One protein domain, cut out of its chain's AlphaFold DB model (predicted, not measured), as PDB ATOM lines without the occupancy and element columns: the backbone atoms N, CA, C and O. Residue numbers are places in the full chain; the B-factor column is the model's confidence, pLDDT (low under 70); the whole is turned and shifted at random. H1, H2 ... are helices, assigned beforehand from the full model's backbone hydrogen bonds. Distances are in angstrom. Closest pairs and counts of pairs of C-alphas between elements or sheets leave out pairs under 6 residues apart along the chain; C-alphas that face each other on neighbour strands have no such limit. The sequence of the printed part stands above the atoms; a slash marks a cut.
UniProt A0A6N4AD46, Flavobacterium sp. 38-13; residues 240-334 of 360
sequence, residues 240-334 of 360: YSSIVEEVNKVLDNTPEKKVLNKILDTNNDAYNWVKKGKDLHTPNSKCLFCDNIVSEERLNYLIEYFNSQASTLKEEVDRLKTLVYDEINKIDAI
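What this domain is: This is residues 240 to 334 of the 360 residues of a protein of Flavobacterium sp. 38-13 (UniProt A0A6N4AD46). The long helix H4 with H1 side by side along it makes one lobe, and H2, H3 and the unnamed residues 279 to 295 make a second, loosely built lobe beyond the start of H4. Residues 328 to 334 stick out. The printed part has 95 residues with four named helices, H1 to H4 in chain order, and no named strand: all helix. It is loose, with a radius of gyration of the C-alphas of 17.8 A, and spans 56 by 29 by 21 A.

Where its parts are: H4, residues 309 to 332, measures 34.9 A and ends at C-alpha 332 (201.486, 131.639, 203.975). H1, residues 240 to 251, begins at C-alpha 240 (190.652, 121.154, 204.965) and measures 16.3 A. H3 is residues 296 to 306, 15.3 A; H2 is residues 268 to 278, 15.2 A.

How they stand to each other: H4 and H1 touch, with closest C-alphas Leu 320 and Val 247 7.0 A apart, at a shallow tilt of 24 degrees, opposite ways. H3 and H4 meet only through their link. H2 and H3 touch, with closest C-alphas Lys 278 and Leu 299 7.1 A apart, at a steep tilt of 47 degrees. H2 and H4 are apart. In H1, H2, H3 and H4 every O i to N i+4 pair is within hydrogen-bond range.

The domain as a whole: The printed part has no cut. The links H1 to H2 and H2 to H3 are long. Residues 255 to 258 and 308 have pLDDT under 70.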
ATOM      1  N   TYR A 240     191.049 121.187 206.374       84.62
ATOM      2  CA  TYR A 240     190.652 121.154 204.965       84.62
ATOM      3  C   TYR A 240     189.454 120.233 204.702       84.62
ATOM      4  O   TYR A 240     188.527 120.609 203.988       84.62
ATOM      5  N   SER A 241     189.444 119.038 205.299       87.50
ATOM      6  CA  SER A 241     188.373 118.058 205.098       87.50
ATOM      7  C   SER A 241     187.020 118.575 205.578       87.50
ATOM      8  O   SER A 241     186.040 118.464 204.842       87.50
ATOM      9  N   SER A 242     186.958 119.193 206.761       89.94
ATOM     10  CA  SER A 242     185.695 119.719 207.284       89.94
ATOM     11  C   SER A 242     185.195 120.891 206.441       89.94
ATOM     12  O   SER A 242     184.006 120.967 206.142       89.94
ATOM     13  N   ILE A 243     186.097 121.773 206.002       91.19
ATOM     14  CA  ILE A 243     185.744 122.915 205.156       91.19
ATOM     15  C   ILE A 243     185.190 122.425 203.818       91.19
ATOM     16  O   ILE A 243     184.163 122.926 203.370       91.19
ATOM     17  N   VAL A 244     185.806 121.416 203.195       92.31
ATOM     18  CA  VAL A 244     185.297 120.818 201.949       92.31
ATOM     19  C   VAL A 244     183.909 120.205 202.149       92.31
ATOM     20  O   VAL A 244     183.027 120.408 201.314       92.31
ATOM     21  N   GLU A 245     183.680 119.486 203.249       93.00
ATOM     22  CA  GLU A 245     182.357 118.937 203.565       93.00
ATOM     23  C   GLU A 245     181.296 120.030 203.746       93.00
ATOM     24  O   GLU A 245     180.183 119.900 203.235       93.00
ATOM     25  N   GLU A 246     181.620 121.106 204.464       92.25
ATOM     26  CA  GLU A 246     180.711 122.236 204.673       92.25
ATOM     27  C   GLU A 246     180.430 122.990 203.366       92.25
ATOM     28  O   GLU A 246     179.273 123.293 203.070       92.25
ATOM     29  N   VAL A 247     181.456 123.217 202.540       92.94
ATOM     30  CA  VAL A 247     181.313 123.836 201.215       92.94
ATOM     31  C   VAL A 247     180.396 123.005 200.324       92.94
ATOM     32  O   VAL A 247     179.460 123.557 199.748       92.94
ATOM     33  N   ASN A 248     180.595 121.688 200.247       92.81
ATOM     34  CA  ASN A 248     179.743 120.821 199.430       92.81
ATOM     35  C   ASN A 248     178.282 120.844 199.906       92.81
ATOM     36  O   ASN A 248     177.379 121.001 199.088       92.81
ATOM     37  N   LYS A 249     178.035 120.802 201.225       90.81
ATOM     38  CA  LYS A 249     176.674 120.920 201.790       90.81
ATOM     39  C   LYS A 249     175.988 122.231 201.405       90.81
ATOM     40  O   LYS A 249     174.783 122.247 201.162       90.81
ATOM     41  N   VAL A 250     176.738 123.330 201.377       89.88
ATOM     42  CA  VAL A 250     176.226 124.648 200.985       89.88
ATOM     43  C   VAL A 250     175.952 124.718 199.484       89.88
ATOM     44  O   VAL A 250     174.934 125.279 199.090       89.88
ATOM     45  N   LEU A 251     176.815 124.125 198.653       88.38
ATOM     46  CA  LEU A 251     176.638 124.069 197.198       88.38
ATOM     47  C   LEU A 251     175.447 123.196 196.774       88.38
ATOM     48  O   LEU A 251     174.783 123.523 195.793       88.38
ATOM     49  N   ASP A 252     175.144 122.139 197.530       88.25
ATOM     50  CA  ASP A 252     173.989 121.263 197.290       88.25
ATOM     51  C   ASP A 252     172.653 121.885 197.743       88.25
ATOM     52  O   ASP A 252     171.573 121.379 197.418       88.25
ATOM     53  N   ASN A 253     172.688 122.991 198.491       81.25
ATOM     54  CA  ASN A 253     171.487 123.630 199.012       81.25
ATOM     55  C   ASN A 253     170.866 124.587 197.982       81.25
ATOM     56  O   ASN A 253     171.453 125.602 197.606       81.25
ATOM     57  N   THR A 254     169.628 124.300 197.573       76.94
ATOM     58  CA  THR A 254     168.812 125.221 196.772       76.94
ATOM     59  C   THR A 254     167.787 125.908 197.679       76.94
ATOM     60  O   THR A 254     166.831 125.261 198.106       76.94
ATOM     61  N   PRO A 255     167.942 127.208 197.987       69.81
ATOM     62  CA  PRO A 255     167.054 127.885 198.919       69.81
ATOM     63  C   PRO A 255     165.690 128.172 198.282       69.81
ATOM     64  O   PRO A 255     165.605 128.783 197.213       69.81
ATOM     65  N   GLU A 256     164.606 127.831 198.976       65.19
ATOM     66  CA  GLU A 256     163.259 128.241 198.577       65.19
ATOM     67  C   GLU A 256     162.976 129.677 199.053       65.19
ATOM     68  O   GLU A 256     162.954 129.982 200.252       65.19
ATOM     69  N   LYS A 257     162.728 130.599 198.112       64.00
ATOM     70  CA  LYS A 257     162.228 131.947 198.435       64.00
ATOM     71  C   LYS A 257     160.712 131.910 198.606       64.00
ATOM     72  O   LYS A 257     159.975 131.874 197.627       64.00
ATOM     73  N   LYS A 258     160.248 131.993 199.856       65.81
ATOM     74  CA  LYS A 258     158.813 132.086 200.186       65.81
ATOM     75  C   LYS A 258     158.175 133.415 199.765       65.81
ATOM     76  O   LYS A 258     156.988 133.448 199.463       65.81
ATOM     77  N   VAL A 259     158.953 134.499 199.731       71.56
ATOM     78  CA  VAL A 259     158.478 135.855 199.416       71.56
ATOM     79  C   VAL A 259     159.374 136.469 198.342       71.56
ATOM     80  O   VAL A 259     160.589 136.551 198.517       71.56
ATOM     81  N   LEU A 260     158.774 136.904 197.232       73.44
ATOM     82  CA  LEU A 260     159.471 137.571 196.129       73.44
ATOM     83  C   LEU A 260     159.342 139.096 196.250       73.44
ATOM     84  O   LEU A 260     158.286 139.625 196.606       73.44
ATOM     85  N   ASN A 261     160.413 139.814 195.913       83.12
ATOM     86  CA  ASN A 261     160.433 141.268 195.817       83.12
ATOM     87  C   ASN A 261     161.270 141.708 194.614       83.12
ATOM     88  O   ASN A 261     162.494 141.734 194.668       83.12
ATOM     89  N   LYS A 262     160.606 142.148 193.542       82.31
ATOM     90  CA  LYS A 262     161.237 142.468 192.250       82.31
ATOM     91  C   LYS A 262     162.435 143.427 192.341       82.31
ATOM     92  O   LYS A 262     163.373 143.282 191.563       82.31
ATOM     93  N   ILE A 263     162.405 144.395 193.261       83.06
ATOM     94  CA  ILE A 263     163.480 145.388 193.428       83.06
ATOM     95  C   ILE A 263     164.610 144.807 194.280       83.06
ATOM     96  O   ILE A 263     165.765 144.845 193.869       83.06
ATOM     97  N   LEU A 264     164.286 144.242 195.445       83.94
ATOM     98  CA  LEU A 264     165.293 143.697 196.366       83.94
ATOM     99  C   LEU A 264     165.958 142.420 195.822       83.94
ATOM    100  O   LEU A 264     167.101 142.137 196.162       83.94
ATOM    101  N   ASP A 265     165.274 141.683 194.943       79.81
ATOM    102  CA  ASP A 265     165.794 140.475 194.296       79.81
ATOM    103  C   ASP A 265     166.799 140.775 193.176       79.81
ATOM    104  O   ASP A 265     167.590 139.902 192.828       79.81
ATOM    105  N   THR A 266     166.768 141.978 192.597       81.94
ATOM    106  CA  THR A 266     167.593 142.345 191.429       81.94
ATOM    107  C   THR A 266     168.632 143.420 191.729       81.94
ATOM    108  O   THR A 266     169.577 143.584 190.960       81.94
ATOM    109  N   ASN A 267     168.498 144.141 192.847       85.81
ATOM    110  CA  ASN A 267     169.381 145.240 193.217       85.81
ATOM    111  C   ASN A 267     170.027 145.001 194.593       85.81
ATOM    112  O   ASN A 267     169.380 145.127 195.635       85.81
ATOM    113  N   ASN A 268     171.329 144.697 194.588       82.44
ATOM    114  CA  ASN A 268     172.100 144.387 195.794       82.44
ATOM    115  C   ASN A 268     172.274 145.604 196.726       82.44
ATOM    116  O   ASN A 268     172.264 145.445 197.946       82.44
ATOM    117  N   ASP A 269     172.377 146.820 196.183       85.38
ATOM    118  CA  ASP A 269     172.495 148.041 196.991       85.38
ATOM    119  C   ASP A 269     171.186 148.338 197.723       85.38
ATOM    120  O   ASP A 269     171.182 148.597 198.928       85.38
ATOM    121  N   ALA A 270     170.057 148.201 197.021       86.38
ATOM    122  CA  ALA A 270     168.733 148.310 197.619       86.38
ATOM    123  C   ALA A 270     168.500 147.216 198.673       86.38
ATOM    124  O   ALA A 270     167.988 147.512 199.750       86.38
ATOM    125  N   TYR A 271     168.916 145.973 198.403       86.44
ATOM    126  CA  TYR A 271     168.852 144.874 199.369       86.44
ATOM    127  C   TYR A 271     169.593 145.221 200.665       86.44
ATOM    128  O   TYR A 271     169.015 145.138 201.749       86.44
ATOM    129  N   ASN A 272     170.851 145.660 200.565       85.44
ATOM    130  CA  ASN A 272     171.676 145.988 201.729       85.44
ATOM    131  C   ASN A 272     171.141 147.209 202.492       85.44
ATOM    132  O   ASN A 272     171.135 147.211 203.726       85.44
ATOM    133  N   TRP A 273     170.666 148.229 201.772       90.06
ATOM    134  CA  TRP A 273     170.056 149.415 202.369       90.06
ATOM    135  C   TRP A 273     168.782 149.066 203.139       90.06
ATOM    136  O   TRP A 273     168.648 149.458 204.295       90.06
ATOM    137  N   VAL A 274     167.876 148.280 202.546       89.12
ATOM    138  CA  VAL A 274     166.631 147.876 203.210       89.12
ATOM    139  C   VAL A 274     166.892 146.876 204.342       89.12
ATOM    140  O   VAL A 274     166.220 146.982 205.364       89.12
ATOM    141  N   LYS A 275     167.887 145.973 204.235       86.19
ATOM    142  CA  LYS A 275     168.288 145.062 205.331       86.19
ATOM    143  C   LYS A 275     168.719 145.862 206.562       86.19
ATOM    144  O   LYS A 275     168.138 145.687 207.624       86.19
ATOM    145  N   LYS A 276     169.651 146.811 206.395       87.69
ATOM    146  CA  LYS A 276     170.089 147.706 207.482       87.69
ATOM    147  C   LYS A 276     168.968 148.626 207.963       87.69
ATOM    148  O   LYS A 276     168.809 148.831 209.158       87.69
ATOM    149  N   GLY A 277     168.193 149.183 207.036       89.00
ATOM    150  CA  GLY A 277     167.092 150.088 207.341       89.00
ATOM    151  C   GLY A 277     165.998 149.421 208.170       89.00
ATOM    152  O   GLY A 277     165.479 150.054 209.081       89.00
ATOM    153  N   LYS A 278     165.678 148.147 207.910       87.56
ATOM    154  CA  LYS A 278     164.691 147.375 208.678       87.56
ATOM    155  C   LYS A 278     165.013 147.376 210.174       87.56
ATOM    156  O   LYS A 278     164.125 147.641 210.974       87.56
ATOM    157  N   ASP A 279     166.274 147.140 210.526       87.31
ATOM    158  CA  ASP A 279     166.718 146.996 211.919       87.31
ATOM    159  C   ASP A 279     166.731 148.328 212.695       87.31
ATOM    160  O   ASP A 279     166.844 148.340 213.918       87.31
ATOM    161  N   LEU A 280     166.583 149.461 211.998       90.25
ATOM    162  CA  LEU A 280     166.534 150.805 212.585       90.25
ATOM    163  C   LEU A 280     165.110 151.292 212.901       90.25
ATOM    164  O   LEU A 280     164.953 152.395 213.422       90.25
ATOM    165  N   HIS A 281     164.075 150.512 212.574       90.25
ATOM    166  CA  HIS A 281     162.674 150.897 212.756       90.25
ATOM    167  C   HIS A 281     161.932 149.903 213.659       90.25
ATOM    168  O   HIS A 281     162.152 148.697 213.604       90.25
ATOM    169  N   THR A 282     160.999 150.415 214.460       88.44
ATOM    170  CA  THR A 282     160.054 149.625 215.267       88.44
ATOM    171  C   THR A 282     158.628 149.726 214.698       88.44
ATOM    172  O   THR A 282     158.369 150.606 213.869       88.44
ATOM    173  N   PRO A 283     157.679 148.848 215.082       87.31
ATOM    174  CA  PRO A 283     156.305 148.906 214.581       87.31
ATOM    175  C   PRO A 283     155.666 150.289 214.782       87.31
ATOM    176  O   PRO A 283     155.709 150.843 215.879       87.31
ATOM    177  N   ASN A 284     155.071 150.841 213.720       88.06
ATOM    178  CA  ASN A 284     154.424 152.161 213.695       88.06
ATOM    179  C   ASN A 284     155.366 153.355 213.966       88.06
ATOM    180  O   ASN A 284     154.902 154.457 214.267       88.06
ATOM    181  N   SER A 285     156.682 153.169 213.825       91.25
ATOM    182  CA  SER A 285     157.665 154.261 213.860       91.25
ATOM    183  C   SER A 285     157.638 155.104 212.576       91.25
ATOM    184  O   SER A 285     157.170 154.663 211.522       91.25
ATOM    185  N   LYS A 286     158.146 156.341 212.652       93.12
ATOM    186  CA  LYS A 286     158.345 157.184 211.467       93.12
ATOM    187  C   LYS A 286     159.580 156.731 210.688       93.12
ATOM    188  O   LYS A 286     160.628 156.480 211.278       93.12
ATOM    189  N   CYS A 287     159.463 156.661 209.366       92.12
ATOM    190  CA  CYS A 287     160.558 156.294 208.483       92.12
ATOM    191  C   CYS A 287     161.646 157.373 208.483       92.12
ATOM    192  O   CYS A 287     161.387 158.513 208.107       92.12
ATOM    193  N   LEU A 288     162.885 156.988 208.789       91.62
ATOM    194  CA  LEU A 288     164.049 157.884 208.814       91.62
ATOM    195  C   LEU A 288     164.400 158.504 207.446       91.62
ATOM    196  O   LEU A 288     165.217 159.418 207.385       91.62
ATOM    197  N   PHE A 289     163.815 158.007 206.351       91.75
ATOM    198  CA  PHE A 289     164.053 158.516 204.998       91.75
ATOM    199  C   PHE A 289     162.951 159.462 204.505       91.75
ATOM    200  O   PHE A 289     163.252 160.518 203.957       91.75
ATOM    201  N   CYS A 290     161.677 159.092 204.672       93.06
ATOM    202  CA  CYS A 290     160.547 159.824 204.083       93.06
ATOM    203  C   CYS A 290     159.508 160.333 205.094       93.06
ATOM    204  O   CYS A 290     158.462 160.815 204.674       93.06
ATOM    205  N   ASP A 291     159.764 160.199 206.400       91.25
ATOM    206  CA  ASP A 291     158.906 160.611 207.532       91.25
ATOM    207  C   ASP A 291     157.494 159.976 207.581       91.25
ATOM    208  O   ASP A 291     156.714 160.245 208.495       91.25
ATOM    209  N   ASN A 292     157.165 159.074 206.648       93.31
ATOM    210  CA  ASN A 292     155.923 158.296 206.660       93.31
ATOM    211  C   ASN A 292     155.937 157.207 207.742       93.31
ATOM    212  O   ASN A 292     156.993 156.686 208.098       93.31
ATOM    213  N   ILE A 293     154.758 156.807 208.224       92.25
ATOM    214  CA  ILE A 293     154.620 155.714 209.198       92.25
ATOM    215  C   ILE A 293     154.984 154.375 208.537       92.25
ATOM    216  O   ILE A 293     154.433 154.018 207.496       92.25
ATOM    217  N   VAL A 294     155.886 153.615 209.163       91.69
ATOM    218  CA  VAL A 294     156.196 152.232 208.780       91.69
ATOM    219  C   VAL A 294     155.216 151.304 209.492       91.69
ATOM    220  O   VAL A 294     155.304 151.108 210.705       91.69
ATOM    221  N   SER A 295     154.262 150.747 208.744       92.94
ATOM    222  CA  SER A 295     153.264 149.839 209.312       92.94
ATOM    223  C   SER A 295     153.894 148.541 209.819       92.94
ATOM    224  O   SER A 295     154.902 148.059 209.294       92.94
ATOM    225  N   GLU A 296     153.259 147.941 210.822       91.62
ATOM    226  CA  GLU A 296     153.631 146.621 211.340       91.62
ATOM    227  C   GLU A 296     153.608 145.544 210.241       91.62
ATOM    228  O   GLU A 296     154.536 144.748 210.126       91.62
ATOM    229  N   GLU A 297     152.614 145.592 209.351       89.81
ATOM    230  CA  GLU A 297     152.506 144.704 208.189       89.81
ATOM    231  C   GLU A 297     153.718 144.821 207.249       89.81
ATOM    232  O   GLU A 297     154.266 143.814 206.798       89.81
ATOM    233  N   ARG A 298     154.204 146.046 206.999       89.06
ATOM    234  CA  ARG A 298     155.399 146.269 206.177       89.06
ATOM    235  C   ARG A 298     156.652 145.723 206.852       89.06
ATOM    236  O   ARG A 298     157.502 145.154 206.165       89.06
ATOM    237  N   LEU A 299     156.777 145.904 208.166       88.44
ATOM    238  CA  LEU A 299     157.910 145.387 208.929       88.44
ATOM    239  C   LEU A 299     157.918 143.853 208.901       88.44
ATOM    240  O   LEU A 299     158.946 143.262 208.582       88.44
ATOM    241  N   ASN A 300     156.762 143.224 209.124       87.56
ATOM    242  CA  ASN A 300     156.596 141.771 209.078       87.56
ATOM    243  C   ASN A 300     156.903 141.202 207.688       87.56
ATOM    244  O   ASN A 300     157.661 140.241 207.589       87.56
ATOM    245  N   TYR A 301     156.440 141.848 206.610       87.31
ATOM    246  CA  TYR A 301     156.809 141.477 205.238       87.31
ATOM    247  C   TYR A 301     158.330 141.490 205.020       87.31
ATOM    248  O   TYR A 301     158.886 140.572 204.422       87.31
ATOM    249  N   LEU A 302     159.024 142.530 205.500       86.44
ATOM    250  CA  LEU A 302     160.481 142.612 205.379       86.44
ATOM    251  C   LEU A 302     161.171 141.556 206.250       86.44
ATOM    252  O   LEU A 302     162.149 140.959 205.810       86.44
ATOM    253  N   ILE A 303     160.669 141.296 207.459       83.56
ATOM    254  CA  ILE A 303     161.179 140.232 208.330       83.56
ATOM    255  C   ILE A 303     161.058 138.873 207.635       83.56
ATOM    256  O   ILE A 303     162.056 138.164 207.566       83.56
ATOM    257  N   GLU A 304     159.905 138.532 207.061       83.00
ATOM    258  CA  GLU A 304     159.722 137.280 206.315       83.00
ATOM    259  C   GLU A 304     160.585 137.211 205.050       83.00
ATOM    260  O   GLU A 304     161.160 136.164 204.750       83.00
ATOM    261  N   TYR A 305     160.729 138.326 204.329       82.38
ATOM    262  CA  TYR A 305     161.584 138.404 203.145       82.38
ATOM    263  C   TYR A 305     163.065 138.146 203.487       82.38
ATOM    264  O   TYR A 305     163.742 137.364 202.809       82.38
ATOM    265  N   PHE A 306     163.575 138.763 204.561       77.31
ATOM    266  CA  PHE A 306     164.972 138.621 204.984       77.31
ATOM    267  C   PHE A 306     165.250 137.358 205.808       77.31
ATOM    268  O   PHE A 306     166.368 136.864 205.745       77.31
ATOM    269  N   ASN A 307     164.266 136.778 206.498       75.19
ATOM    270  CA  ASN A 307     164.404 135.487 207.194       75.19
ATOM    271  C   ASN A 307     164.216 134.283 206.248       75.19
ATOM    272  O   ASN A 307     163.872 133.181 206.678       75.19
ATOM    273  N   SER A 308     164.412 134.486 204.944       69.75
ATOM    274  CA  SER A 308     164.365 133.412 203.958       69.75
ATOM    275  C   SER A 308     165.624 132.544 204.020       69.75
ATOM    276  O   SER A 308     166.712 133.019 204.348       69.75
ATOM    277  N   GLN A 309     165.491 131.277 203.614       70.19
ATOM    278  CA  GLN A 309     166.612 130.335 203.485       70.19
ATOM    279  C   GLN A 309     167.765 130.905 202.638       70.19
ATOM    280  O   GLN A 309     168.927 130.595 202.880       70.19
ATOM    281  N   ALA A 310     167.457 131.794 201.687       72.75
ATOM    282  CA  ALA A 310     168.446 132.473 200.854       72.75
ATOM    283  C   ALA A 310     169.356 133.437 201.640       72.75
ATOM    284  O   ALA A 310     170.533 133.557 201.305       72.75
ATOM    285  N   SER A 311     168.852 134.126 202.676       72.94
ATOM    286  CA  SER A 311     169.696 134.996 203.514       72.94
ATOM    287  C   SER A 311     170.627 134.173 204.398       72.94
ATOM    288  O   SER A 311     171.811 134.488 204.477       72.94
ATOM    289  N   THR A 312     170.118 133.099 205.008       80.06
ATOM    290  CA  THR A 312     170.930 132.175 205.816       80.06
ATOM    291  C   THR A 312     172.034 131.532 204.979       80.06
ATOM    292  O   THR A 312     173.180 131.479 205.410       80.06
ATOM    293  N   LEU A 313     171.717 131.116 203.747       83.38
ATOM    294  CA  LEU A 313     172.708 130.557 202.830       83.38
ATOM    295  C   LEU A 313     173.807 131.569 202.479       83.38
ATOM    296  O   LEU A 313     174.977 131.208 202.421       83.38
ATOM    297  N   LYS A 314     173.451 132.844 202.271       82.50
ATOM    298  CA  LYS A 314     174.428 133.903 201.976       82.50
ATOM    299  C   LYS A 314     175.391 134.132 203.144       82.50
ATOM    300  O   LYS A 314     176.590 134.246 202.916       82.50
ATOM    301  N   GLU A 315     174.874 134.174 204.370       84.88
ATOM    302  CA  GLU A 315     175.691 134.323 205.583       84.88
ATOM    303  C   GLU A 315     176.641 133.131 205.773       84.88
ATOM    304  O   GLU A 315     177.813 133.324 206.094       84.88
ATOM    305  N   GLU A 316     176.178 131.916 205.476       88.81
ATOM    306  CA  GLU A 316     177.004 130.709 205.543       88.81
ATOM    307  C   GLU A 316     178.108 130.683 204.473       88.81
ATOM    308  O   GLU A 316     179.253 130.338 204.764       88.81
ATOM    309  N   VAL A 317     177.806 131.117 203.244       89.94
ATOM    310  CA  VAL A 317     178.808 131.265 202.176       89.94
ATOM    311  C   VAL A 317     179.896 132.261 202.576       89.94
ATOM    312  O   VAL A 317     181.078 132.001 202.352       89.94
ATOM    313  N   ASP A 318     179.523 133.403 203.154       89.50
ATOM    314  CA  ASP A 318     180.501 134.410 203.568       89.50
ATOM    315  C   ASP A 318     181.352 133.914 204.753       89.50
ATOM    316  O   ASP A 318     182.567 134.109 204.735       89.50
ATOM    317  N   ARG A 319     180.766 133.171 205.708       93.75
ATOM    318  CA  ARG A 319     181.515 132.479 206.775       93.75
ATOM    319  C   ARG A 319     182.542 131.498 206.206       93.75
ATOM    320  O   ARG A 319     183.699 131.517 206.624       93.75
ATOM    321  N   LEU A 320     182.141 130.656 205.250       93.62
ATOM    322  CA  LEU A 320     183.033 129.668 204.636       93.62
ATOM    323  C   LEU A 320     184.172 130.317 203.855       93.62
ATOM    324  O   LEU A 320     185.303 129.841 203.931       93.62
ATOM    325  N   LYS A 321     183.918 131.431 203.157       92.94
ATOM    326  CA  LYS A 321     184.992 132.205 202.519       92.94
ATOM    327  C   LYS A 321     186.019 132.671 203.541       92.94
ATOM    328  O   LYS A 321     187.208 132.522 203.288       92.94
ATOM    329  N   THR A 322     185.577 133.215 204.676       93.06
ATOM    330  CA  THR A 322     186.490 133.632 205.749       93.06
ATOM    331  C   THR A 322     187.334 132.461 206.241       93.06
ATOM    332  O   THR A 322     188.549 132.593 206.282       93.06
ATOM    333  N   LEU A 323     186.728 131.297 206.502       92.00
ATOM    334  CA  LEU A 323     187.472 130.103 206.923       92.00
ATOM    335  C   LEU A 323     188.511 129.654 205.889       92.00
ATOM    336  O   LEU A 323     189.637 129.330 206.253       92.00
ATOM    337  N   VAL A 324     188.161 129.667 204.601       91.06
ATOM    338  CA  VAL A 324     189.103 129.338 203.522       91.06
ATOM    339  C   VAL A 324     190.264 130.334 203.487       91.06
ATOM    340  O   VAL A 324     191.415 129.919 203.380       91.06
ATOM    341  N   TYR A 325     189.989 131.635 203.599       91.25
ATOM    342  CA  TYR A 325     191.042 132.650 203.640       91.25
ATOM    343  C   TYR A 325     191.932 132.519 204.877       91.25
ATOM    344  O   TYR A 325     193.143 132.685 204.761       91.25
ATOM    345  N   ASP A 326     191.368 132.182 206.034       89.75
ATOM    346  CA  ASP A 326     192.139 131.953 207.254       89.75
ATOM    347  C   ASP A 326     193.079 130.747 207.104       89.75
ATOM    348  O   ASP A 326     194.241 130.835 207.494       89.75
ATOM    349  N   GLU A 327     192.633 129.649 206.483       89.19
ATOM    350  CA  GLU A 327     193.502 128.500 206.186       89.19
ATOM    351  C   GLU A 327     194.606 128.842 205.175       89.19
ATOM    352  O   GLU A 327     195.754 128.447 205.375       89.19
ATOM    353  N   ILE A 328     194.308 129.622 204.129       87.75
ATOM    354  CA  ILE A 328     195.331 130.110 203.184       87.75
ATOM    355  C   ILE A 328     196.368 130.967 203.923       87.75
ATOM    356  O   ILE A 328     197.568 130.740 203.790       87.75
ATOM    357  N   ASN A 329     195.917 131.894 204.771       88.00
ATOM    358  CA  ASN A 329     196.809 132.738 205.562       88.00
ATOM    359  C   ASN A 329     197.680 131.916 206.523       88.00
ATOM    360  O   ASN A 329     198.837 132.269 206.740       88.00
ATOM    361  N   LYS A 330     197.162 130.815 207.090       86.81
ATOM    362  CA  LYS A 330     197.966 129.893 207.908       86.81
ATOM    363  C   LYS A 330     199.089 129.251 207.098       86.81
ATOM    364  O   LYS A 330     200.185 129.134 207.633       86.81
ATOM    365  N   ILE A 331     198.836 128.862 205.843       83.62
ATOM    366  CA  ILE A 331     199.856 128.301 204.938       83.62
ATOM    367  C   ILE A 331     200.947 129.338 204.663       83.62
ATOM    368  O   ILE A 331     202.132 129.048 204.829       83.62
ATOM    369  N   ASP A 332     200.551 130.558 204.299       83.75
ATOM    370  CA  ASP A 332     201.486 131.639 203.975       83.75
ATOM    371  C   ASP A 332     202.291 132.107 205.200       83.75
ATOM    372  O   ASP A 332     203.421 132.582 205.070       83.75
ATOM    373  N   ALA A 333     201.733 131.951 206.404       85.69
ATOM    374  CA  ALA A 333     202.387 132.285 207.664       85.69
ATOM    375  C   ALA A 333     203.370 131.210 208.168       85.69
ATOM    376  O   ALA A 333     204.018 131.429 209.197       85.69
ATOM    377  N   ILE A 334     203.509 130.063 207.487       85.44
ATOM    378  CA  ILE A 334     204.476 129.031 207.880       85.44
ATOM    379  C   ILE A 334     205.895 129.591 207.747       85.44
ATOM    380  O   ILE A 334     206.392 129.870 206.654       85.44
TER     381      ILE A 334